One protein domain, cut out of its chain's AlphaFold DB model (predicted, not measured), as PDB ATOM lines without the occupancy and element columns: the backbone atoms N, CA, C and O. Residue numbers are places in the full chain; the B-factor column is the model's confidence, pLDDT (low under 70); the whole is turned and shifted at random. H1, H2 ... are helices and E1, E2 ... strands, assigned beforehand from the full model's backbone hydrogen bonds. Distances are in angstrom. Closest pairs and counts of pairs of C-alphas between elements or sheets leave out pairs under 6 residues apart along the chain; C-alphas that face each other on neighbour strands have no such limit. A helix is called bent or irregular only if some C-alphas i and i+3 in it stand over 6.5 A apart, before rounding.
ATOM      1  N   LEU A  31     107.164 129.056 139.962       83.25
ATOM      2  CA  LEU A  31     108.383 128.263 140.153       83.25
ATOM      3  C   LEU A  31     108.378 126.961 139.339       83.25
ATOM      4  O   LEU A  31     109.423 126.358 139.115       83.25
ATOM      5  N   VAL A  32     107.207 126.513 138.878       78.50
ATOM      6  CA  VAL A  32     107.101 125.344 138.004       78.50
ATOM      7  C   VAL A  32     107.444 125.767 136.570       78.50
ATOM      8  O   VAL A  32     106.844 126.719 136.059       78.50
ATOM      9  N   PRO A  33     108.333 125.045 135.859       87.12
ATOM     10  CA  PRO A  33     108.676 125.369 134.480       87.12
ATOM     11  C   PRO A  33     107.441 125.495 133.585       87.12
ATOM     12  O   PRO A  33     106.522 124.674 133.651       87.12
ATOM     13  N   LEU A  34     107.431 126.493 132.694       82.44
ATOM     14  CA  LEU A  34     106.272 126.805 131.846       82.44
ATOM     15  C   LEU A  34     105.736 125.577 131.096       82.44
ATOM     16  O   LEU A  34     104.529 125.351 131.066       82.44
ATOM     17  N   ARG A  35     106.624 124.743 130.539       85.75
ATOM     18  CA  ARG A  35     106.236 123.509 129.835       85.75
ATOM     19  C   ARG A  35     105.459 122.544 130.733       85.75
ATOM     20  O   ARG A  35     104.430 122.019 130.317       85.75
ATOM     21  N   ALA A  36     105.912 122.350 131.971       86.00
ATOM     22  CA  ALA A  36     105.224 121.508 132.943       86.00
ATOM     23  C   ALA A  36     103.868 122.108 133.343       86.00
ATOM     24  O   ALA A  36     102.885 121.373 133.456       86.00
ATOM     25  N   ARG A  37     103.784 123.440 133.464       85.00
ATOM     26  CA  ARG A  37     102.523 124.144 133.736       85.00
ATOM     27  C   ARG A  37     101.502 123.974 132.619       85.00
ATOM     28  O   ARG A  37     100.345 123.668 132.897       85.00
ATOM     29  N   LEU A  38     101.923 124.126 131.366       86.94
ATOM     30  CA  LEU A  38     101.049 123.923 130.210       86.94
ATOM     31  C   LEU A  38     100.567 122.472 130.124       86.94
ATOM     32  O   LEU A  38      99.375 122.246 129.942       86.94
ATOM     33  N   ALA A  39     101.458 121.501 130.338       89.25
ATOM     34  CA  ALA A  39     101.087 120.089 130.341       89.25
ATOM     35  C   ALA A  39     100.073 119.754 131.447       89.25
ATOM     36  O   ALA A  39      99.083 119.071 131.198       89.25
ATOM     37  N   ARG A  40     100.287 120.256 132.668       88.75
ATOM     38  CA  ARG A  40      99.347 120.097 133.790       88.75
ATOM     39  C   ARG A  40      97.994 120.758 133.506       88.75
ATOM     40  O   ARG A  40      96.972 120.112 133.711       88.75
ATOM     41  N   ARG A  41      97.981 121.964 132.924       86.25
ATOM     42  CA  ARG A  41      96.744 122.627 132.479       86.25
ATOM     43  C   ARG A  41      95.980 121.768 131.470       86.25
ATOM     44  O   ARG A  41      94.780 121.586 131.630       86.25
ATOM     45  N   THR A  42      96.661 121.224 130.462       91.88
ATOM     46  CA  THR A  42      96.039 120.323 129.481       91.88
ATOM     47  C   THR A  42      95.428 119.097 130.157       91.88
ATOM     48  O   THR A  42      94.276 118.774 129.885       91.88
ATOM     49  N   ARG A  43      96.154 118.453 131.083       91.94
ATOM     50  CA  ARG A  43      95.624 117.309 131.844       91.94
ATOM     51  C   ARG A  43      94.384 117.675 132.651       91.94
ATOM     52  O   ARG A  43      93.437 116.906 132.636       91.94
ATOM     53  N   ALA A  44      94.370 118.831 133.314       89.12
ATOM     54  CA  ALA A  44      93.224 119.283 134.104       89.12
ATOM     55  C   ALA A  44      91.982 119.541 133.234       89.12
ATOM     56  O   ALA A  44      90.894 119.086 133.576       89.12
ATOM     57  N   VAL A  45      92.151 120.199 132.079       89.38
ATOM     58  CA  VAL A  45      91.057 120.420 131.115       89.38
ATOM     59  C   VAL A  45      90.492 119.091 130.636       89.38
ATOM     60  O   VAL A  45      89.282 118.887 130.670       89.38
ATOM     61  N   VAL A  46      91.367 118.167 130.230       94.62
ATOM     62  CA  VAL A  46      90.909 116.857 129.775       94.62
ATOM     63  C   VAL A  46      90.287 116.080 130.921       94.62
ATOM     64  O   VAL A  46      89.273 115.462 130.677       94.62
ATOM     65  N   ALA A  47      90.804 116.128 132.152       91.69
ATOM     66  CA  ALA A  47      90.227 115.426 133.303       91.69
ATOM     67  C   ALA A  47      88.797 115.888 133.634       91.69
ATOM     68  O   ALA A  47      87.979 115.067 134.038       91.69
ATOM     69  N   ALA A  48      88.489 117.170 133.418       90.25
ATOM     70  CA  ALA A  48      87.158 117.733 133.631       90.25
ATOM     71  C   ALA A  48      86.163 117.438 132.490       90.25
ATOM     72  O   ALA A  48      84.959 117.610 132.676       90.25
ATOM     73  N   ALA A  49      86.626 117.004 131.312       92.56
ATOM     74  CA  ALA A  49      85.746 116.693 130.187       92.56
ATOM     75  C   ALA A  49      84.895 115.441 130.467       92.56
ATOM     76  O   ALA A  49      85.377 114.469 131.048       92.56
ATOM     77  N   ASN A  50      83.642 115.425 130.023       93.81
ATOM     78  CA  ASN A  50      82.715 114.307 130.244       93.81
ATOM     79  C   ASN A  50      82.152 113.700 128.950       93.81
ATOM     80  O   ASN A  50      81.791 112.532 128.959       93.81
ATOM     81  N   VAL A  51      82.095 114.461 127.851       95.81
ATOM     82  CA  VAL A  51      81.517 113.991 126.578       95.81
ATOM     83  C   VAL A  51      82.585 113.544 125.580       95.81
ATOM     84  O   VAL A  51      82.466 112.481 124.985       95.81
ATOM     85  N   GLY A  52      83.626 114.348 125.372       95.94
ATOM     86  CA  GLY A  52      84.626 114.091 124.340       95.94
ATOM     87  C   GLY A  52      85.637 115.223 124.208       95.94
ATOM     88  O   GLY A  52      85.599 116.200 124.961       95.94
ATOM     89  N   LEU A  53      86.543 115.087 123.243       97.38
ATOM     90  CA  LEU A  53      87.561 116.078 122.913       97.38
ATOM     91  C   LEU A  53      87.416 116.527 121.455       97.38
ATOM     92  O   LEU A  53      87.519 115.720 120.535       97.38
ATOM     93  N   LEU A  54      87.264 117.837 121.256       96.56
ATOM     94  CA  LEU A  54      87.428 118.488 119.961       96.56
ATOM     95  C   LEU A  54      88.776 119.206 119.938       96.56
ATOM     96  O   LEU A  54      89.059 120.019 120.821       96.56
ATOM     97  N   VAL A  55      89.613 118.918 118.947       96.81
ATOM     98  CA  VAL A  55      90.966 119.476 118.869       96.81
ATOM     99  C   VAL A  55      91.263 120.041 117.488       96.81
ATOM    100  O   VAL A  55      91.054 119.395 116.469       96.81
ATOM    101  N   PHE A  56      91.815 121.250 117.458       96.75
ATOM    102  CA  PHE A  56      92.324 121.880 116.243       96.75
ATOM    103  C   PHE A  56      93.849 121.813 116.284       96.75
ATOM    104  O   PHE A  56      94.496 122.478 117.100       96.75
ATOM    105  N   PHE A  57      94.440 120.963 115.452       97.00
ATOM    106  CA  PHE A  57      95.886 120.913 115.297       97.00
ATOM    107  C   PHE A  57      96.300 122.024 114.336       97.00
ATOM    108  O   PHE A  57      95.893 122.015 113.185       97.00
ATOM    109  N   GLY A  58      97.133 122.962 114.788       95.00
ATOM    110  CA  GLY A  58      97.780 123.937 113.897       95.00
ATOM    111  C   GLY A  58      99.068 123.414 113.250       95.00
ATOM    112  O   GLY A  58      99.626 124.054 112.369       95.00
ATOM    113  N   SER A  59      99.584 122.269 113.713       96.12
ATOM    114  CA  SER A  59     100.712 121.570 113.094       96.12
ATOM    115  C   SER A  59     100.741 120.089 113.501       96.12
ATOM    116  O   SER A  59     100.274 119.762 114.602       96.12
ATOM    117  N   PRO A  60     101.360 119.204 112.693       96.00
ATOM    118  CA  PRO A  60     101.577 117.793 113.048       96.00
ATOM    119  C   PRO A  60     102.357 117.603 114.358       96.00
ATOM    120  O   PRO A  60     102.178 116.626 115.078       96.00
ATOM    121  N   ASN A  61     103.203 118.579 114.700       95.56
ATOM    122  CA  ASN A  61     104.112 118.536 115.845       95.56
ATOM    123  C   ASN A  61     103.560 119.249 117.094       95.56
ATOM    124  O   ASN A  61     104.316 119.517 118.036       95.56
ATOM    125  N   SER A  62     102.263 119.587 117.130       94.38
ATOM    126  CA  SER A  62     101.638 120.246 118.286       94.38
ATOM    127  C   SER A  62     101.630 119.336 119.521       94.38
ATOM    128  O   SER A  62     100.702 118.562 119.764       94.38
ATOM    129  N   ARG A  63     102.667 119.465 120.355       93.88
ATOM    130  CA  ARG A  63     102.857 118.650 121.567       93.88
ATOM    131  C   ARG A  63     101.718 118.800 122.578       93.88
ATOM    132  O   ARG A  63     101.368 117.839 123.251       93.88
ATOM    133  N   GLY A  64     101.156 120.004 122.702       94.00
ATOM    134  CA  GLY A  64     100.054 120.280 123.630       94.00
ATOM    135  C   GLY A  64      98.749 119.611 123.201       94.00
ATOM    136  O   GLY A  64      98.082 118.997 124.030       94.00
ATOM    137  N   SER A  65      98.424 119.689 121.907       96.25
ATOM    138  CA  SER A  65      97.264 119.013 121.316       96.25
ATOM    139  C   SER A  65      97.418 117.495 121.393       96.25
ATOM    140  O   SER A  65      96.496 116.813 121.827       96.25
ATOM    141  N   LEU A  66      98.611 116.973 121.080       97.19
ATOM    142  CA  LEU A  66      98.919 115.548 121.218       97.19
ATOM    143  C   LEU A  66      98.726 115.057 122.658       97.19
ATOM    144  O   LEU A  66      98.069 114.043 122.872       97.19
ATOM    145  N   LEU A  67      99.234 115.796 123.649       97.31
ATOM    146  CA  LEU A  67      99.032 115.452 125.057       97.31
ATOM    147  C   LEU A  67      97.542 115.430 125.432       97.31
ATOM    148  O   LEU A  67      97.117 114.538 126.160       97.31
ATOM    149  N   ALA A  68      96.747 116.388 124.941       97.31
ATOM    150  CA  ALA A  68      95.307 116.410 125.193       97.31
ATOM    151  C   ALA A  68      94.629 115.146 124.648       97.31
ATOM    152  O   ALA A  68      93.874 114.492 125.368       97.31
ATOM    153  N   CYS A  69      94.964 114.769 123.411       97.69
ATOM    154  CA  CYS A  69      94.462 113.557 122.778       97.69
ATOM    155  C   CYS A  69      94.863 112.294 123.544       97.69
ATOM    156  O   CYS A  69      94.009 111.464 123.824       97.69
ATOM    157  N   GLN A  70      96.129 112.165 123.947       96.94
ATOM    158  CA  GLN A  70      96.595 111.023 124.743       96.94
ATOM    159  C   GLN A  70      95.832 110.906 126.066       96.94
ATOM    160  O   GLN A  70      95.396 109.820 126.438       96.94
ATOM    161  N   CYS A  71      95.613 112.024 126.764       96.44
ATOM    162  CA  CYS A  71      94.798 112.028 127.974       96.44
ATOM    163  C   CYS A  71      93.341 111.626 127.700       96.44
ATOM    164  O   CYS A  71      92.750 110.940 128.529       96.44
ATOM    165  N   ALA A  72      92.764 112.027 126.564       96.75
ATOM    166  CA  ALA A  72      91.404 111.648 126.188       96.75
ATOM    167  C   ALA A  72      91.300 110.151 125.844       96.75
ATOM    168  O   ALA A  72      90.376 109.499 126.325       96.75
ATOM    169  N   VAL A  73      92.284 109.584 125.129       96.06
ATOM    170  CA  VAL A  73      92.366 108.137 124.845       96.06
ATOM    171  C   VAL A  73      92.416 107.329 126.138       96.06
ATOM    172  O   VAL A  73      91.636 106.398 126.307       96.06
ATOM    173  N   LEU A  74      93.273 107.712 127.092       94.44
ATOM    174  CA  LEU A  74      93.371 107.016 128.386       94.44
ATOM    175  C   LEU A  74      92.063 107.048 129.189       94.44
ATOM    176  O   LEU A  74      91.847 106.195 130.042       94.44
ATOM    177  N   ARG A  75      91.202 108.033 128.928       94.31
ATOM    178  CA  ARG A  75      89.883 108.162 129.554       94.31
ATOM    179  C   ARG A  75      88.757 107.516 128.746       94.31
ATOM    180  O   ARG A  75      87.611 107.604 129.170       94.31
ATOM    181  N   GLY A  76      89.055 106.914 127.595       94.06
ATOM    182  CA  GLY A  76      88.041 106.359 126.698       94.06
ATOM    183  C   GLY A  76      87.105 107.417 126.106       94.06
ATOM    184  O   GLY A  76      85.966 107.105 125.771       94.06
ATOM    185  N   LEU A  77      87.549 108.674 126.009       95.75
ATOM    186  CA  LEU A  77      86.742 109.745 125.431       95.75
ATOM    187  C   LEU A  77      86.824 109.738 123.896       95.75
ATOM    188  O   LEU A  77      87.927 109.614 123.359       95.75
ATOM    189  N   PRO A  78      85.706 109.969 123.179       96.31
ATOM    190  CA  PRO A  78      85.721 110.239 121.744       96.31
ATOM    191  C   PRO A  78      86.581 111.464 121.412       96.31
ATOM    192  O   PRO A  78      86.523 112.477 122.116       96.31
ATOM    193  N   ILE A  79      87.351 111.393 120.322       97.81
ATOM    194  CA  ILE A  79      88.245 112.476 119.888       97.81
ATOM    195  C   ILE A  79      87.982 112.806 118.428       97.81
ATOM    196  O   ILE A  79      88.184 111.955 117.563       97.81
ATOM    197  N   VAL A  80      87.625 114.058 118.153       97.56
ATOM    198  CA  VAL A  80      87.552 114.593 116.792       97.56
ATOM    199  C   VAL A  80      88.615 115.666 116.604       97.56
ATOM    200  O   VAL A  80      88.727 116.603 117.396       97.56
ATOM    201  N   ALA A  81      89.404 115.518 115.546       97.75
ATOM    202  CA  ALA A  81      90.508 116.388 115.201       97.75
ATOM    203  C   ALA A  81      90.264 117.123 113.881       97.75
ATOM    204  O   ALA A  81      89.803 116.543 112.901       97.75
ATOM    205  N   PHE A  82      90.666 118.388 113.857       97.38
ATOM    206  CA  PHE A  82      90.751 119.221 112.667       97.38
ATOM    207  C   PHE A  82      92.216 119.587 112.408       97.38
ATOM    208  O   PHE A  82      92.806 120.320 113.209       97.38
ATOM    209  N   PRO A  83      92.830 119.093 111.324       96.38
ATOM    210  CA  PRO A  83      94.121 119.570 110.862       96.38
ATOM    211  C   PRO A  83      93.936 120.936 110.181       96.38
ATOM    212  O   PRO A  83      93.228 121.069 109.184       96.38
ATOM    213  N   VAL A  84      94.550 121.976 110.737       95.62
ATOM    214  CA  VAL A  84      94.451 123.354 110.249       95.62
ATOM    215  C   VAL A  84      95.766 123.727 109.580       95.62
ATOM    216  O   VAL A  84      96.805 123.793 110.234       95.62
ATOM    217  N   GLY A  85      95.723 123.965 108.268       94.31
ATOM    218  CA  GLY A  85      96.903 124.350 107.488       94.31
ATOM    219  C   GLY A  85      97.854 123.198 107.144       94.31
ATOM    220  O   GLY A  85      98.969 123.449 106.699       94.31
ATOM    221  N   PHE A  86      97.441 121.940 107.334       95.25
ATOM    222  CA  PHE A  86      98.186 120.760 106.890       95.25
ATOM    223  C   PHE A  86      97.234 119.600 106.579       95.25
ATOM    224  O   PHE A  86      96.048 119.658 106.898       95.25
ATOM    225  N   CYS A  87      97.741 118.539 105.949       93.44
ATOM    226  CA  CYS A  87      96.897 117.410 105.577       93.44
ATOM    227  C   CYS A  87      96.679 116.414 106.726       93.44
ATOM    228  O   CYS A  87      97.615 116.055 107.439       93.44
ATOM    229  N   GLY A  88      95.452 115.908 106.869       93.06
ATOM    230  CA  GLY A  88      95.058 115.031 107.976       93.06
ATOM    231  C   GLY A  88      95.805 113.702 108.076       93.06
ATOM    232  O   GLY A  88      95.910 113.165 109.173       93.06
ATOM    233  N   TYR A  89      96.419 113.209 106.994       93.25
ATOM    234  CA  TYR A  89      97.280 112.017 107.057       93.25
ATOM    235  C   TYR A  89      98.543 112.223 107.913       93.25
ATOM    236  O   TYR A  89      99.190 111.251 108.292       93.25
ATOM    237  N   LEU A  90      98.897 113.473 108.230       96.62
ATOM    238  CA  LEU A  90     100.002 113.818 109.127       96.62
ATOM    239  C   LEU A  90      99.565 113.960 110.592       96.62
ATOM    240  O   LEU A  90     100.373 114.373 111.424       96.62
ATOM    241  N   LEU A  91      98.300 113.684 110.929       97.38
ATOM    242  CA  LEU A  91      97.868 113.693 112.324       97.38
ATOM    243  C   LEU A  91      98.703 112.690 113.138       97.38
ATOM    244  O   LEU A  91      98.947 111.569 112.683       97.38
ATOM    245  N   PRO A  92      99.156 113.067 114.346       96.75
ATOM    246  CA  PRO A  92     100.036 112.215 115.128       96.75
ATOM    247  C   PRO A  92      99.304 110.953 115.597       96.75
ATOM    248  O   PRO A  92      98.123 111.000 115.948       96.75
ATOM    249  N   SER A  93     100.020 109.830 115.654       95.12
ATOM    250  CA  SER A  93      99.492 108.596 116.244       95.12
ATOM    251  C   SER A  93      99.238 108.767 117.746       95.12
ATOM    252  O   SER A  93     100.037 109.386 118.456       95.12
ATOM    253  N   LEU A  94      98.134 108.190 118.233       95.38
ATOM    254  CA  LEU A  94      97.792 108.133 119.658       95.38
ATOM    255  C   LEU A  94      97.986 106.729 120.262       95.38
ATOM    256  O   LEU A  94      97.535 106.480 121.378       95.38
ATOM    257  N   GLY A  95      98.653 105.817 119.545       92.88
ATOM    258  CA  GLY A  95      98.849 104.422 119.950       92.88
ATOM    259  C   GLY A  95      98.016 103.455 119.108       92.88
ATOM    260  O   GLY A  95      97.961 103.590 117.887       92.88
ATOM    261  N   SER A  96      97.390 102.469 119.752       92.50
ATOM    262  CA  SER A  96      96.595 101.426 119.092       92.50
ATOM    263  C   SER A  96      95.275 101.972 118.548       92.50
ATOM    264  O   SER A  96      94.258 102.002 119.238       92.50
ATOM    265  N   GLY A  97      95.288 102.406 117.298       94.12
ATOM    266  CA  GLY A  97      94.123 102.936 116.609       94.12
ATOM    267  C   GLY A  97      94.525 103.675 115.348       94.12
ATOM    268  O   GLY A  97      95.690 103.654 114.939       94.12
ATOM    269  N   SER A  98      93.562 104.344 114.734       96.12
ATOM    270  CA  SER A  98      93.801 105.164 113.557       96.12
ATOM    271  C   SER A  98      92.858 106.356 113.497       96.12
ATOM    272  O   SER A  98      91.775 106.375 114.087       96.12
ATOM    273  N   TRP A  99      93.294 107.377 112.764       97.06
ATOM    274  CA  TRP A  99      92.435 108.478 112.363       97.06
ATOM    275  C   TRP A  99      91.598 108.047 111.164       97.06
ATOM    276  O   TRP A  99      92.141 107.634 110.140       97.06
ATOM    277  N   VAL A 100      90.283 108.181 111.286       95.81
ATOM    278  CA  VAL A 100      89.328 107.921 110.211       95.81
ATOM    279  C   VAL A 100      88.704 109.247 109.811       95.81
ATOM    280  O   VAL A 100      88.235 109.992 110.670       95.81
ATOM    281  N   ALA A 101      88.717 109.565 108.519       94.81
ATOM    282  CA  ALA A 101      88.026 110.749 108.026       94.81
ATOM    283  C   ALA A 101      86.535 110.636 108.374       94.81
ATOM    284  O   ALA A 101      85.901 109.630 108.062       94.81
ATOM    285  N   VAL A 102      85.980 111.664 109.018       93.31
ATOM    286  CA  VAL A 102      84.548 111.699 109.362       93.31
ATOM    287  C   VAL A 102      83.698 111.739 108.089       93.31
ATOM    288  O   VAL A 102      82.604 111.182 108.049       93.31
ATOM    289  N   GLY A 103      84.221 112.366 107.032       83.94
ATOM    290  CA  GLY A 103      83.476 112.632 105.809       83.94
ATOM    291  C   GLY A 103      82.428 113.733 106.001       83.94
ATOM    292  O   GLY A 103      82.412 114.446 107.003       83.94
ATOM    293  N   GLY A 104      81.552 113.889 105.009       82.88
ATOM    294  CA  GLY A 104      80.495 114.902 105.016       82.88
ATOM    295  C   GLY A 104      80.879 116.213 104.327       82.88
ATOM    296  O   GLY A 104      81.854 116.291 103.579       82.88
ATOM    297  N   VAL A 105      80.061 117.244 104.547       84.44
ATOM    298  CA  VAL A 105      80.155 118.554 103.883       84.44
ATOM    299  C   VAL A 105      80.416 119.679 104.884       84.44
ATOM    300  O   VAL A 105      80.168 119.546 106.084       84.44
ATOM    301  N   GLY A 106      80.893 120.818 104.381       89.00
ATOM    302  CA  GLY A 106      81.131 122.010 105.193       89.00
ATOM    303  C   GLY A 106      82.264 121.810 106.195       89.00
ATOM    304  O   GLY A 106      83.286 121.215 105.871       89.00
ATOM    305  N   VAL A 107      82.088 122.302 107.425       86.19
ATOM    306  CA  VAL A 107      83.162 122.295 108.433       86.19
ATOM    307  C   VAL A 107      83.685 120.896 108.750       86.19
ATOM    308  O   VAL A 107      84.851 120.777 109.083       86.19
ATOM    309  N   TRP A 108      82.874 119.842 108.599       91.50
ATOM    310  CA  TRP A 108      83.252 118.460 108.922       91.50
ATOM    311  C   TRP A 108      84.034 117.744 107.818       91.50
ATOM    312  O   TRP A 108      84.617 116.695 108.083       91.50
ATOM    313  N   SER A 109      84.115 118.306 106.606       90.69
ATOM    314  CA  SER A 109      84.777 117.643 105.472       90.69
ATOM    315  C   SER A 109      86.279 117.422 105.690       90.69
ATOM    316  O   SER A 109      86.888 116.598 105.013       90.69
ATOM    317  N   SER A 110      86.887 118.156 106.626       91.56
ATOM    318  CA  SER A 110      88.291 118.022 107.031       91.56
ATOM    319  C   SER A 110      88.471 117.366 108.407       91.56
ATOM    320  O   SER A 110      89.590 117.322 108.914       91.56
ATOM    321  N   ALA A 111      87.399 116.865 109.026       95.88
ATOM    322  CA  ALA A 111      87.448 116.278 110.360       95.88
ATOM    323  C   ALA A 111      87.919 114.819 110.340       95.88
ATOM    324  O   ALA A 111      87.584 114.042 109.441       95.88
ATOM    325  N   PHE A 112      88.626 114.424 111.395       97.62
ATOM    326  CA  PHE A 112      89.072 113.053 111.630       97.62
ATOM    327  C   PHE A 112      88.636 112.584 113.014       97.62
ATOM    328  O   PHE A 112      88.848 113.278 114.005       97.62
ATOM    329  N   LEU A 113      88.057 111.393 113.090       96.88
ATOM    330  CA  LEU A 113      87.706 110.714 114.331       96.88
ATOM    331  C   LEU A 113      88.819 109.730 114.699       96.88
ATOM    332  O   LEU A 113      89.278 108.972 113.844       96.88
ATOM    333  N   TRP A 114      89.251 109.719 115.961       97.50
ATOM    334  CA  TRP A 114      90.135 108.661 116.450       97.50
ATOM    335  C   TRP A 114      89.326 107.397 116.730       97.50
ATOM    336  O   TRP A 114      88.408 107.415 117.553       97.50
ATOM    337  N   VAL A 115      89.694 106.296 116.080       95.44
ATOM    338  CA  VAL A 115      89.108 104.977 116.312       95.44
ATOM    339  C   VAL A 115      90.164 104.099 116.966       95.44
ATOM    340  O   VAL A 115      91.188 103.777 116.366       95.44
ATOM    341  N   GLN A 116      89.924 103.724 118.220       90.88
ATOM    342  CA  GLN A 116      90.823 102.852 118.964       90.88
ATOM    343  C   GLN A 116      90.625 101.400 118.520       90.88
ATOM    344  O   GLN A 116      89.496 100.907 118.464       90.88
ATOM    345  N   THR A 117      91.717 100.697 118.229       84.69
ATOM    346  CA  THR A 117      91.649  99.261 117.949       84.69
ATOM    347  C   THR A 117      91.361  98.550 119.264       84.69
ATOM    348  O   THR A 117      92.204  98.553 120.161       84.69
TER     349      THR A 117
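This is residues 31 to 117 of the 122 residues of an uncharacterized protein of Crenothrix polyspora (UniProt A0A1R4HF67). A strongly twisted four-stranded sheet has helix H2 over one face, running along the strands, and the longer helix H1 packs on H2 without being on the sheet. The short helix H3 only grazes the sheet and, like H1, has its centre far from the mean of the C-alphas. The printed part has 87 residues, with three named helices and four named strands in the order H1, E1, H2, E2, E3, H3, E4; the sheet order is E1, E2, E4, E3, mixed, and the class is mixed, helices and strands. The whole is compact, with a radius of gyration of the C-alphas of 13.2 A, yet elongated in outline, spanning 46 by 26 by 23 A.

H1, residues 34 to 48, begins with C-alpha 34 at (106.272, 126.805, 131.846) and is 21.2 A long. E1 is residues 53 to 57, 12.3 A. H2, residues 63 to 74, begins with C-alpha 63 at (102.857, 118.650, 121.567) and is 16.5 A long. E2 is residues 79 to 83, 12.9 A, and E3 is residues 97 to 101, 13.1 A. H3, residues 106 to 110, 8.4 A, is only just irregular: C-alphas 107 and 110 are 6.8 A apart. E4, residues 112 to 116, 12.7 A, ends with C-alpha 116 at (90.823, 102.852, 118.964).

E1 and E2 are parallel at 17 degrees, with N 57 and O 82 at 2.8 A. E2 and E4 are antiparallel at 140 degrees, with N 81 and O 112 at 2.8 A. E4 and E3 are antiparallel at 154 degrees, with N 113 and O 100 at 2.8 A. These three N and O pairs are within hydrogen-bond range. E1 and E3 are the edge strands. E1, H2 and E2 form a strand-helix-strand unit, two parallel neighbour strands with a helix between them in the chain, and its crossover is right-handed. H2 is on one face of the sheet, giving two layers, a helix layer and a sheet layer; its height over the sheet is 8.9 A. It lies over E2 and, only just, E1, on which 3 of its C-alphas fall, and it runs along the strands, at 13 degrees to E2 on the local plane. The closest C-alphas of H2 and E1 are those of Ser 65 and Phe 57, 6.5 A apart. H1 and H2 touch, their closest C-alphas being those of Thr 42 and Ala 68, 5.9 A apart; they run the same way at a shallow tilt of 34 degrees, only just short of steep. H3 grazes the sheet with residues 107 to 110. H1 and H3 are apart. In H1 and H2 every O i to N i+4 pair is within hydrogen-bond range; in H3 it is 0 of 1, with 1 of 2 O i to N i+3 pairs.

The two C-alphas farthest apart are those of Leu 31 and Val 105, at 47.0 A. The printed part has no cut. The link from E2 to E3, residues 84 to 96, is long; the other links are tight. The mean pLDDT of the printed part is 93.1, and no printed residue is under 70.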